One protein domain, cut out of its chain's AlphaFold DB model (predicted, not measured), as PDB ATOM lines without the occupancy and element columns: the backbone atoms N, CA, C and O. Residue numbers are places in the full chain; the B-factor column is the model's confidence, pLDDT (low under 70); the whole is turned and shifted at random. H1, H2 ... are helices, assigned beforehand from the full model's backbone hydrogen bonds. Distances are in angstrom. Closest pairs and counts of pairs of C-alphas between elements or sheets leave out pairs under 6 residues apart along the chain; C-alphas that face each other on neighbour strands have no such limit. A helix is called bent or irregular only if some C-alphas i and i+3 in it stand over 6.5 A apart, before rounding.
ATOM      1  N   ASP A  26     -11.343 -53.109 -38.649       85.06
ATOM      2  CA  ASP A  26      -9.916 -53.184 -38.969       85.06
ATOM      3  C   ASP A  26      -9.190 -54.070 -37.949       85.06
ATOM      4  O   ASP A  26      -8.394 -54.936 -38.329       85.06
ATOM      5  N   ILE A  27      -9.532 -53.929 -36.661       85.62
ATOM      6  CA  ILE A  27      -9.036 -54.818 -35.595       85.62
ATOM      7  C   ILE A  27      -9.492 -56.255 -35.851       85.62
ATOM      8  O   ILE A  27      -8.687 -57.183 -35.770       85.62
ATOM      9  N   HIS A  28     -10.753 -56.452 -36.238       86.44
ATOM     10  CA  HIS A  28     -11.269 -57.786 -36.523       86.44
ATOM     11  C   HIS A  28     -10.537 -58.466 -37.696       86.44
ATOM     12  O   HIS A  28     -10.174 -59.642 -37.612       86.44
ATOM     13  N   ILE A  29     -10.261 -57.733 -38.782       87.94
ATOM     14  CA  ILE A  29      -9.478 -58.247 -39.917       87.94
ATOM     15  C   ILE A  29      -8.048 -58.593 -39.482       87.94
ATOM     16  O   ILE A  29      -7.515 -59.625 -39.907       87.94
ATOM     17  N   LEU A  30      -7.429 -57.769 -38.633       90.88
ATOM     18  CA  LEU A  30      -6.099 -58.034 -38.089       90.88
ATOM     19  C   LEU A  30      -6.075 -59.303 -37.223       90.88
ATOM     20  O   LEU A  30      -5.173 -60.128 -37.372       90.88
ATOM     21  N   ASP A  31      -7.072 -59.507 -36.366       89.25
ATOM     22  CA  ASP A  31      -7.164 -60.702 -35.520       89.25
ATOM     23  C   ASP A  31      -7.390 -61.976 -36.343       89.25
ATOM     24  O   ASP A  31      -6.775 -63.014 -36.073       89.25
ATOM     25  N   ILE A  32      -8.194 -61.899 -37.410       90.31
ATOM     26  CA  ILE A  32      -8.309 -62.985 -38.393       90.31
ATOM     27  C   ILE A  32      -6.943 -63.281 -39.018       90.31
ATOM     28  O   ILE A  32      -6.555 -64.446 -39.119       90.31
ATOM     29  N   ALA A  33      -6.211 -62.247 -39.438       93.31
ATOM     30  CA  ALA A  33      -4.909 -62.408 -40.074       93.31
ATOM     31  C   ALA A  33      -3.920 -63.138 -39.153       93.31
ATOM     32  O   ALA A  33      -3.304 -64.117 -39.582       93.31
ATOM     33  N   LYS A  34      -3.833 -62.714 -37.884       91.69
ATOM     34  CA  LYS A  34      -2.995 -63.341 -36.850       91.69
ATOM     35  C   LYS A  34      -3.374 -64.800 -36.605       91.69
ATOM     36  O   LYS A  34      -2.500 -65.654 -36.527       91.69
ATOM     37  N   ARG A  35      -4.674 -65.114 -36.542       90.06
ATOM     38  CA  ARG A  35      -5.154 -66.491 -36.334       90.06
ATOM     39  C   ARG A  35      -4.848 -67.406 -37.519       90.06
ATOM     40  O   ARG A  35      -4.519 -68.571 -37.326       90.06
ATOM     41  N   ILE A  36      -4.990 -66.907 -38.749       91.19
ATOM     42  CA  ILE A  36      -4.717 -67.695 -39.961       91.19
ATOM     43  C   ILE A  36      -3.210 -67.934 -40.122       91.19
ATOM     44  O   ILE A  36      -2.799 -69.045 -40.462       91.19
ATOM     45  N   PHE A  37      -2.395 -66.904 -39.889       93.88
ATOM     46  CA  PHE A  37      -0.941 -66.967 -40.003       93.88
ATOM     47  C   PHE A  37      -0.289 -66.506 -38.697       93.88
ATOM     48  O   PHE A  37       0.132 -65.357 -38.606       93.88
ATOM     49  N   PRO A  38      -0.180 -67.395 -37.696       89.69
ATOM     50  CA  PRO A  38       0.453 -67.055 -36.421       89.69
ATOM     51  C   PRO A  38       1.979 -66.921 -36.534       89.69
ATOM     52  O   PRO A  38       2.610 -66.277 -35.701       89.69
ATOM     53  N   ASN A  39       2.575 -67.525 -37.569       90.88
ATOM     54  CA  ASN A  39       3.997 -67.460 -37.878       90.88
ATOM     55  C   ASN A  39       4.255 -67.639 -39.386       90.88
ATOM     56  O   ASN A  39       3.361 -67.981 -40.171       90.88
ATOM     57  N   GLU A  40       5.509 -67.433 -39.792       92.00
ATOM     58  CA  GLU A  40       5.920 -67.534 -41.193       92.00
ATOM     59  C   GLU A  40       5.848 -68.969 -41.741       92.00
ATOM     60  O   GLU A  40       5.494 -69.172 -42.905       92.00
ATOM     61  N   GLU A  41       6.116 -69.976 -40.907       93.00
ATOM     62  CA  GLU A  41       6.068 -71.378 -41.319       93.00
ATOM     63  C   GLU A  41       4.660 -71.775 -41.779       93.00
ATOM     64  O   GLU A  41       4.503 -72.351 -42.859       93.00
ATOM     65  N   LYS A  42       3.622 -71.376 -41.033       92.56
ATOM     66  CA  LYS A  42       2.218 -71.631 -41.389       92.56
ATOM     67  C   LYS A  42       1.821 -70.971 -42.704       92.56
ATOM     68  O   LYS A  42       1.098 -71.573 -43.503       92.56
ATOM     69  N   TYR A  43       2.329 -69.772 -42.980       95.19
ATOM     70  CA  TYR A  43       2.127 -69.120 -44.273       95.19
ATOM     71  C   TYR A  43       2.767 -69.911 -45.427       95.19
ATOM     72  O   TYR A  43       2.112 -70.180 -46.444       95.19
ATOM     73  N   ILE A  44       4.028 -70.328 -45.268       95.62
ATOM     74  CA  ILE A  44       4.757 -71.115 -46.274       95.62
ATOM     75  C   ILE A  44       4.071 -72.468 -46.509       95.62
ATOM     76  O   ILE A  44       3.912 -72.886 -47.661       95.62
ATOM     77  N   GLU A  45       3.649 -73.140 -45.437       95.81
ATOM     78  CA  GLU A  45       2.926 -74.410 -45.477       95.81
ATOM     79  C   GLU A  45       1.617 -74.268 -46.266       95.81
ATOM     80  O   GLU A  45       1.404 -74.981 -47.251       95.81
ATOM     81  N   SER A  46       0.784 -73.284 -45.911       93.88
ATOM     82  CA  SER A  46      -0.500 -73.028 -46.575       93.88
ATOM     83  C   SER A  46      -0.330 -72.762 -48.074       93.88
ATOM     84  O   SER A  46      -1.043 -73.329 -48.908       93.88
ATOM     85  N   LYS A  47       0.671 -71.957 -48.457       95.31
ATOM     86  CA  LYS A  47       0.986 -71.682 -49.867       95.31
ATOM     87  C   LYS A  47       1.297 -72.963 -50.646       95.31
ATOM     88  O   LYS A  47       0.756 -73.146 -51.737       95.31
ATOM     89  N   LYS A  48       2.128 -73.852 -50.089       96.44
ATOM     90  CA  LYS A  48       2.471 -75.142 -50.713       96.44
ATOM     91  C   LYS A  48       1.246 -76.047 -50.841       96.44
ATOM     92  O   LYS A  48       1.032 -76.621 -51.906       96.44
ATOM     93  N   GLN A  49       0.419 -76.131 -49.798       95.62
ATOM     94  CA  GLN A  49      -0.794 -76.952 -49.803       95.62
ATOM     95  C   GLN A  49      -1.774 -76.518 -50.899       95.62
ATOM     96  O   GLN A  49      -2.255 -77.358 -51.659       95.62
ATOM     97  N   TYR A  50      -2.026 -75.214 -51.049       95.06
ATOM     98  CA  TYR A  50      -2.892 -74.722 -52.123       95.06
ATOM     99  C   TYR A  50      -2.298 -74.961 -53.514       95.06
ATOM    100  O   TYR A  50      -3.030 -75.335 -54.429       95.06
ATOM    101  N   GLN A  51      -0.985 -74.790 -53.688       94.31
ATOM    102  CA  GLN A  51      -0.326 -75.101 -54.957       94.31
ATOM    103  C   GLN A  51      -0.473 -76.582 -55.329       94.31
ATOM    104  O   GLN A  51      -0.821 -76.877 -56.470       94.31
ATOM    105  N   GLU A  52      -0.272 -77.503 -54.383       95.44
ATOM    106  CA  GLU A  52      -0.427 -78.939 -54.642       95.44
ATOM    107  C   GLU A  52      -1.896 -79.311 -54.896       95.44
ATOM    108  O   GLU A  52      -2.190 -80.046 -55.836       95.44
ATOM    109  N   TRP A  53      -2.844 -78.744 -54.139       94.38
ATOM    110  CA  TRP A  53      -4.271 -79.034 -54.320       94.38
ATOM    111  C   TRP A  53      -4.793 -78.591 -55.695       94.38
ATOM    112  O   TRP A  53      -5.628 -79.264 -56.305       94.38
ATOM    113  N   TYR A  54      -4.291 -77.471 -56.212       93.56
ATOM    114  CA  TYR A  54      -4.688 -76.956 -57.521       93.56
ATOM    115  C   TYR A  54      -3.796 -77.432 -58.674       93.56
ATOM    116  O   TYR A  54      -4.113 -77.149 -59.824       93.56
ATOM    117  N   LYS A  55      -2.734 -78.200 -58.412       89.25
ATOM    118  CA  LYS A  55      -1.758 -78.659 -59.416       89.25
ATOM    119  C   LYS A  55      -2.376 -79.357 -60.626       89.25
ATOM    120  O   LYS A  55      -1.938 -79.137 -61.750       89.25
ATOM    121  N   TYR A  56      -3.396 -80.181 -60.394       91.00
ATOM    122  CA  TYR A  56      -4.114 -80.914 -61.443       91.00
ATOM    123  C   TYR A  56      -5.496 -80.320 -61.742       91.00
ATOM    124  O   TYR A  56      -6.272 -80.897 -62.503       91.00
ATOM    125  N   LYS A  57      -5.819 -79.169 -61.140       87.81
ATOM    126  CA  LYS A  57      -7.060 -78.440 -61.397       87.81
ATOM    127  C   LYS A  57      -6.806 -77.391 -62.468       87.81
ATOM    128  O   LYS A  57      -5.891 -76.581 -62.353       87.81
ATOM    129  N   ASN A  58      -7.660 -77.339 -63.484       88.12
ATOM    130  CA  ASN A  58      -7.582 -76.310 -64.523       88.12
ATOM    131  C   ASN A  58      -8.220 -74.977 -64.064       88.12
ATOM    132  O   ASN A  58      -9.044 -74.392 -64.761       88.12
ATOM    133  N   GLU A  59      -7.868 -74.514 -62.861       93.31
ATOM    134  CA  GLU A  59      -8.460 -73.339 -62.199       93.31
ATOM    135  C   GLU A  59      -7.394 -72.309 -61.754       93.31
ATOM    136  O   GLU A  59      -7.371 -71.876 -60.598       93.31
ATOM    137  N   PRO A  60      -6.493 -71.860 -62.652       91.25
ATOM    138  CA  PRO A  60      -5.348 -71.020 -62.278       91.25
ATOM    139  C   PRO A  60      -5.753 -69.665 -61.680       91.25
ATOM    140  O   PRO A  60      -5.049 -69.125 -60.827       91.25
ATOM    141  N   LYS A  61      -6.909 -69.119 -62.086       95.06
ATOM    142  CA  LYS A  61      -7.439 -67.856 -61.550       95.06
ATOM    143  C   LYS A  61      -7.836 -67.974 -60.077       95.06
ATOM    144  O   LYS A  61      -7.600 -67.040 -59.316       95.06
ATOM    145  N   ILE A  62      -8.404 -69.115 -59.678       94.69
ATOM    146  CA  ILE A  62      -8.820 -69.360 -58.292       94.69
ATOM    147  C   ILE A  62      -7.583 -69.498 -57.410       94.69
ATOM    148  O   ILE A  62      -7.473 -68.792 -56.408       94.69
ATOM    149  N   LEU A  63      -6.607 -70.314 -57.831       95.50
ATOM    150  CA  LEU A  63      -5.330 -70.437 -57.127       95.50
ATOM    151  C   LEU A  63      -4.662 -69.068 -56.951       95.50
ATOM    152  O   LEU A  63      -4.255 -68.715 -55.847       95.50
ATOM    153  N   GLN A  64      -4.592 -68.261 -58.012       96.19
ATOM    154  CA  GLN A  64      -4.000 -66.928 -57.927       96.19
ATOM    155  C   GLN A  64      -4.749 -66.015 -56.942       96.19
ATOM    156  O   GLN A  64      -4.107 -65.255 -56.217       96.19
ATOM    157  N   GLY A  65      -6.083 -66.085 -56.898       97.25
ATOM    158  CA  GLY A  65      -6.899 -65.347 -55.933       97.25
ATOM    159  C   GLY A  65      -6.588 -65.739 -54.488       97.25
ATOM    160  O   GLY A  65      -6.315 -64.867 -53.666       97.25
ATOM    161  N   ILE A  66      -6.536 -67.044 -54.206       95.50
ATOM    162  CA  ILE A  66      -6.203 -67.577 -52.875       95.50
ATOM    163  C   ILE A  66      -4.796 -67.141 -52.453       95.50
ATOM    164  O   ILE A  66      -4.606 -66.643 -51.348       95.50
ATOM    165  N   LEU A  67      -3.805 -67.262 -53.344       96.00
ATOM    166  CA  LEU A  67      -2.427 -66.871 -53.036       96.00
ATOM    167  C   LEU A  67      -2.294 -65.372 -52.733       96.00
ATOM    168  O   LEU A  67      -1.527 -64.999 -51.844       96.00
ATOM    169  N   LYS A  68      -3.044 -64.515 -53.438       97.69
ATOM    170  CA  LYS A  68      -3.089 -63.071 -53.158       97.69
ATOM    171  C   LYS A  68      -3.746 -62.778 -51.813       97.69
ATOM    172  O   LYS A  68      -3.201 -61.988 -51.053       97.69
ATOM    173  N   LEU A  69      -4.871 -63.424 -51.507       95.62
ATOM    174  CA  LEU A  69      -5.546 -63.262 -50.219       95.62
ATOM    175  C   LEU A  69      -4.637 -63.686 -49.058       95.62
ATOM    176  O   LEU A  69      -4.465 -62.933 -48.106       95.62
ATOM    177  N   ASN A  70      -3.984 -64.844 -49.177       95.62
ATOM    178  CA  ASN A  70      -3.049 -65.320 -48.161       95.62
ATOM    179  C   ASN A  70      -1.869 -64.360 -47.973       95.62
ATOM    180  O   ASN A  70      -1.436 -64.130 -46.851       95.62
ATOM    181  N   TYR A  71      -1.359 -63.777 -49.061       97.06
ATOM    182  CA  TYR A  71      -0.312 -62.762 -48.976       97.06
ATOM    183  C   TYR A  71      -0.774 -61.513 -48.212       97.06
ATOM    184  O   TYR A  71      -0.010 -60.993 -47.407       97.06
ATOM    185  N   LEU A  72      -2.013 -61.053 -48.414       96.88
ATOM    186  CA  LEU A  72      -2.553 -59.904 -47.680       96.88
ATOM    187  C   LEU A  72      -2.666 -60.189 -46.177       96.88
ATOM    188  O   LEU A  72      -2.188 -59.386 -45.382       96.88
ATOM    189  N   TYR A  73      -3.207 -61.346 -45.785       95.75
ATOM    190  CA  TYR A  73      -3.246 -61.738 -44.371       95.75
ATOM    191  C   TYR A  73      -1.841 -61.864 -43.767       95.75
ATOM    192  O   TYR A  73      -1.605 -61.367 -42.672       95.75
ATOM    193  N   TYR A  74      -0.882 -62.449 -44.491       96.12
ATOM    194  CA  TYR A  74       0.511 -62.508 -44.037       96.12
ATOM    195  C   TYR A  74       1.088 -61.109 -43.787       96.12
ATOM    196  O   TYR A  74       1.696 -60.880 -42.749       96.12
ATOM    197  N   GLN A  75       0.875 -60.152 -44.697       96.69
ATOM    198  CA  GLN A  75       1.391 -58.790 -44.522       96.69
ATOM    199  C   GLN A  75       0.787 -58.075 -43.311       96.69
ATOM    200  O   GLN A  75       1.490 -57.292 -42.683       96.69
ATOM    201  N   LEU A  76      -0.479 -58.348 -42.982       95.25
ATOM    202  CA  LEU A  76      -1.126 -57.801 -41.789       95.25
ATOM    203  C   LEU A  76      -0.590 -58.433 -40.498       95.25
ATOM    204  O   LEU A  76      -0.466 -57.747 -39.491       95.25
ATOM    205  N   ALA A  77      -0.278 -59.730 -40.521       94.25
ATOM    206  CA  ALA A  77       0.080 -60.488 -39.325       94.25
ATOM    207  C   ALA A  77       1.586 -60.534 -39.022       94.25
ATOM    208  O   ALA A  77       1.946 -60.699 -37.862       94.25
ATOM    209  N   LYS A  78       2.465 -60.388 -40.025       94.19
ATOM    210  CA  LYS A  78       3.912 -60.667 -39.899       94.19
ATOM    211  C   LYS A  78       4.632 -59.892 -38.795       94.19
ATOM    212  O   LYS A  78       5.547 -60.428 -38.182       94.19
ATOM    213  N   ASP A  79       4.204 -58.660 -38.529       93.25
ATOM    214  CA  ASP A  79       4.816 -57.805 -37.506       93.25
ATOM    215  C   ASP A  79       4.327 -58.173 -36.087       93.25
ATOM    216  O   ASP A  79       4.819 -57.638 -35.098       93.25
ATOM    217  N   TYR A  80       3.372 -59.104 -35.993       89.88
ATOM    218  CA  TYR A  80       2.753 -59.616 -34.770       89.88
ATOM    219  C   TYR A  80       2.936 -61.127 -34.600       89.88
ATOM    220  O   TYR A  80       2.225 -61.729 -33.796       89.88
ATOM    221  N   PHE A  81       3.805 -61.759 -35.393       88.25
ATOM    222  CA  PHE A  81       4.014 -63.195 -35.280       88.25
ATOM    223  C   PHE A  81       4.464 -63.560 -33.877       88.25
ATOM    224  O   PHE A  81       5.384 -62.952 -33.327       88.25
ATOM    225  N   ALA A  82       3.785 -64.567 -33.339       73.56
ATOM    226  CA  ALA A  82       4.100 -65.102 -32.039       73.56
ATOM    227  C   ALA A  82       5.536 -65.624 -32.071       73.56
ATOM    228  O   ALA A  82       5.977 -66.273 -33.028       73.56
ATOM    229  N   THR A  83       6.276 -65.317 -31.019       75.19
ATOM    230  CA  THR A  83       7.561 -65.963 -30.786       75.19
ATOM    231  C   THR A  83       7.341 -67.468 -30.620       75.19
ATOM    232  O   THR A  83       6.270 -67.913 -30.205       75.19
ATOM    233  N   ASN A  84       8.357 -68.278 -30.927       68.50
ATOM    234  CA  ASN A  84       8.265 -69.730 -30.726       68.50
ATOM    235  C   ASN A  84       7.872 -70.083 -29.279       68.50
ATOM    236  O   ASN A  84       7.141 -71.039 -29.063       68.50
ATOM    237  N   GLU A  85       8.289 -69.260 -28.316       70.75
ATOM    238  CA  GLU A  85       7.981 -69.396 -26.890       70.75
ATOM    239  C   GLU A  85       6.484 -69.189 -26.586       70.75
ATOM    240  O   GLU A  85       5.894 -69.931 -25.804       70.75
ATOM    241  N   GLU A  86       5.834 -68.219 -27.237       73.31
ATOM    242  CA  GLU A  86       4.387 -67.991 -27.114       73.31
ATOM    243  C   GLU A  86       3.573 -69.120 -27.759       73.31
ATOM    244  O   GLU A  86       2.552 -69.531 -27.209       73.31
ATOM    245  N   ILE A  87       4.050 -69.656 -28.887       70.00
ATOM    246  CA  ILE A  87       3.410 -70.779 -29.587       70.00
ATOM    247  C   ILE A  87       3.508 -72.064 -28.758       70.00
ATOM    248  O   ILE A  87       2.520 -72.787 -28.627       70.00
ATOM    249  N   GLU A  88       4.685 -72.356 -28.198       72.12
ATOM    250  CA  GLU A  88       4.897 -73.518 -27.327       72.12
ATOM    251  C   GLU A  88       4.030 -73.428 -26.072       72.12
ATOM    252  O   GLU A  88       3.384 -74.406 -25.703       72.12
ATOM    253  N   LYS A  89       3.925 -72.237 -25.475       75.38
ATOM    254  CA  LYS A  89       3.062 -72.012 -24.317       75.38
ATOM    255  C   LYS A  89       1.580 -72.234 -24.631       75.38
ATOM    256  O   LYS A  89       0.897 -72.881 -23.847       75.38
ATOM    257  N   GLU A  90       1.069 -71.720 -25.752       72.81
ATOM    258  CA  GLU A  90      -0.333 -71.941 -26.143       72.81
ATOM    259  C   GLU A  90      -0.616 -73.432 -26.404       72.81
ATOM    260  O   GLU A  90      -1.670 -73.944 -26.019       72.81
ATOM    261  N   ALA A  91       0.335 -74.152 -27.006       74.19
ATOM    262  CA  ALA A  91       0.228 -75.593 -27.210       74.19
ATOM    263  C   ALA A  91       0.233 -76.373 -25.881       74.19
ATOM    264  O   ALA A  91      -0.582 -77.280 -25.709       74.19
ATOM    265  N   ASP A  92       1.104 -76.004 -24.939       74.00
ATOM    266  CA  ASP A  92       1.158 -76.606 -23.604       74.00
ATOM    267  C   ASP A  92      -0.110 -76.312 -22.791       74.00
ATOM    268  O   ASP A  92      -0.659 -77.224 -22.170       74.00
ATOM    269  N   ASP A  93      -0.616 -75.077 -22.814       80.19
ATOM    270  CA  ASP A  93      -1.861 -74.696 -22.134       80.19
ATOM    271  C   ASP A  93      -3.065 -75.466 -22.713       80.19
ATOM    272  O   ASP A  93      -3.936 -75.908 -21.965       80.19
ATOM    273  N   PHE A  94      -3.100 -75.697 -24.032       75.00
ATOM    274  CA  PHE A  94      -4.140 -76.503 -24.680       75.00
ATOM    275  C   PHE A  94      -4.065 -77.992 -24.308       75.00
ATOM    276  O   PHE A  94      -5.098 -78.632 -24.129       75.00
ATOM    277  N   LEU A  95      -2.860 -78.562 -24.206       77.19
ATOM    278  CA  LEU A  95      -2.667 -79.975 -23.858       77.19
ATOM    279  C   LEU A  95      -2.915 -80.273 -22.374       77.19
ATOM    280  O   LEU A  95      -3.240 -81.412 -22.033       77.19
ATOM    281  N   ASN A  96      -2.742 -79.276 -21.505       77.94
ATOM    282  CA  ASN A  96      -2.907 -79.401 -20.057       77.94
ATOM    283  C   ASN A  96      -4.273 -78.895 -19.541       77.94
ATOM    284  O   ASN A  96      -4.479 -78.861 -18.322       77.94
ATOM    285  N   SER A  97      -5.193 -78.523 -20.442       63.16
ATOM    286  CA  SER A  97      -6.592 -78.156 -20.157       63.16
ATOM    287  C   SER A  97      -7.564 -79.307 -20.402       63.16
ATOM    288  O   SER A  97      -8.660 -79.229 -19.798       63.16
TER     289      SER A  97
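What this domain is: This is residues 26 to 97 of the 97 residues of an uncharacterized protein of Diversispora epigaea (UniProt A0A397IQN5). A long helical hairpin of H2 and H3 makes most of the length; H1 packs about perpendicular on residues 73 to 80 of H3, at the hairpin's open end. H4 is linked to that same end but touches no helix, and its residues 88 to 95 stick out with residues 96 and 97. The printed part has 72 residues with four named helices, H1, H2, H3 and H4 in chain order, and no named strand; the class is all helix. The whole is loose, with a radius of gyration of the C-alphas of 14.5 A, and elongated, spanning 44 by 28 by 18 A.

How they stand to each other: Start with the longest helix, H3, residues 60 to 80, which has a kink of 28 degrees near residue 74 and is irregular, C-alphas 76 and 79 being 7.3 A apart. H2, residues 40 to 54, touches H3, and their closest C-alphas, of Tyr 54 and Leu 63, are 6.6 A apart. The two form a hairpin, running opposite ways at a shallow tilt of 7 degrees. H1, residues 26 to 36, touches H3 at its residues 73 to 80 alone, about perpendicular at 75 degrees; their closest C-alphas, of Ala 33 and Tyr 73, are 4.7 A apart. H1 and H2 are only just apart, at 8.1 A. H4, residues 84 to 95, is apart from H1, H2 and H3. Every O i to N i+4 pair is within hydrogen-bond range in H1, H2 and H4, and 15 of 17 are in H3.

Where its parts are: Find C-alpha 60 at (-5.348, -71.020, -62.278); from there H3 runs 30.9 A to C-alpha 80 at (2.753, -59.616, -34.770). H2 measures 21.6 A, H1 15.4 A and H4 16.5 A, ending at C-alpha 95, (-2.667, -79.975, -23.858).

The domain as a whole: Look for the two C-alphas farthest apart at Asn 58 and Asn 96, 44.8 A. The printed part has no cut, and its three links are tight. Confidence is under 70 at residues 84 and 97, and the mean pLDDT of H4 is 74.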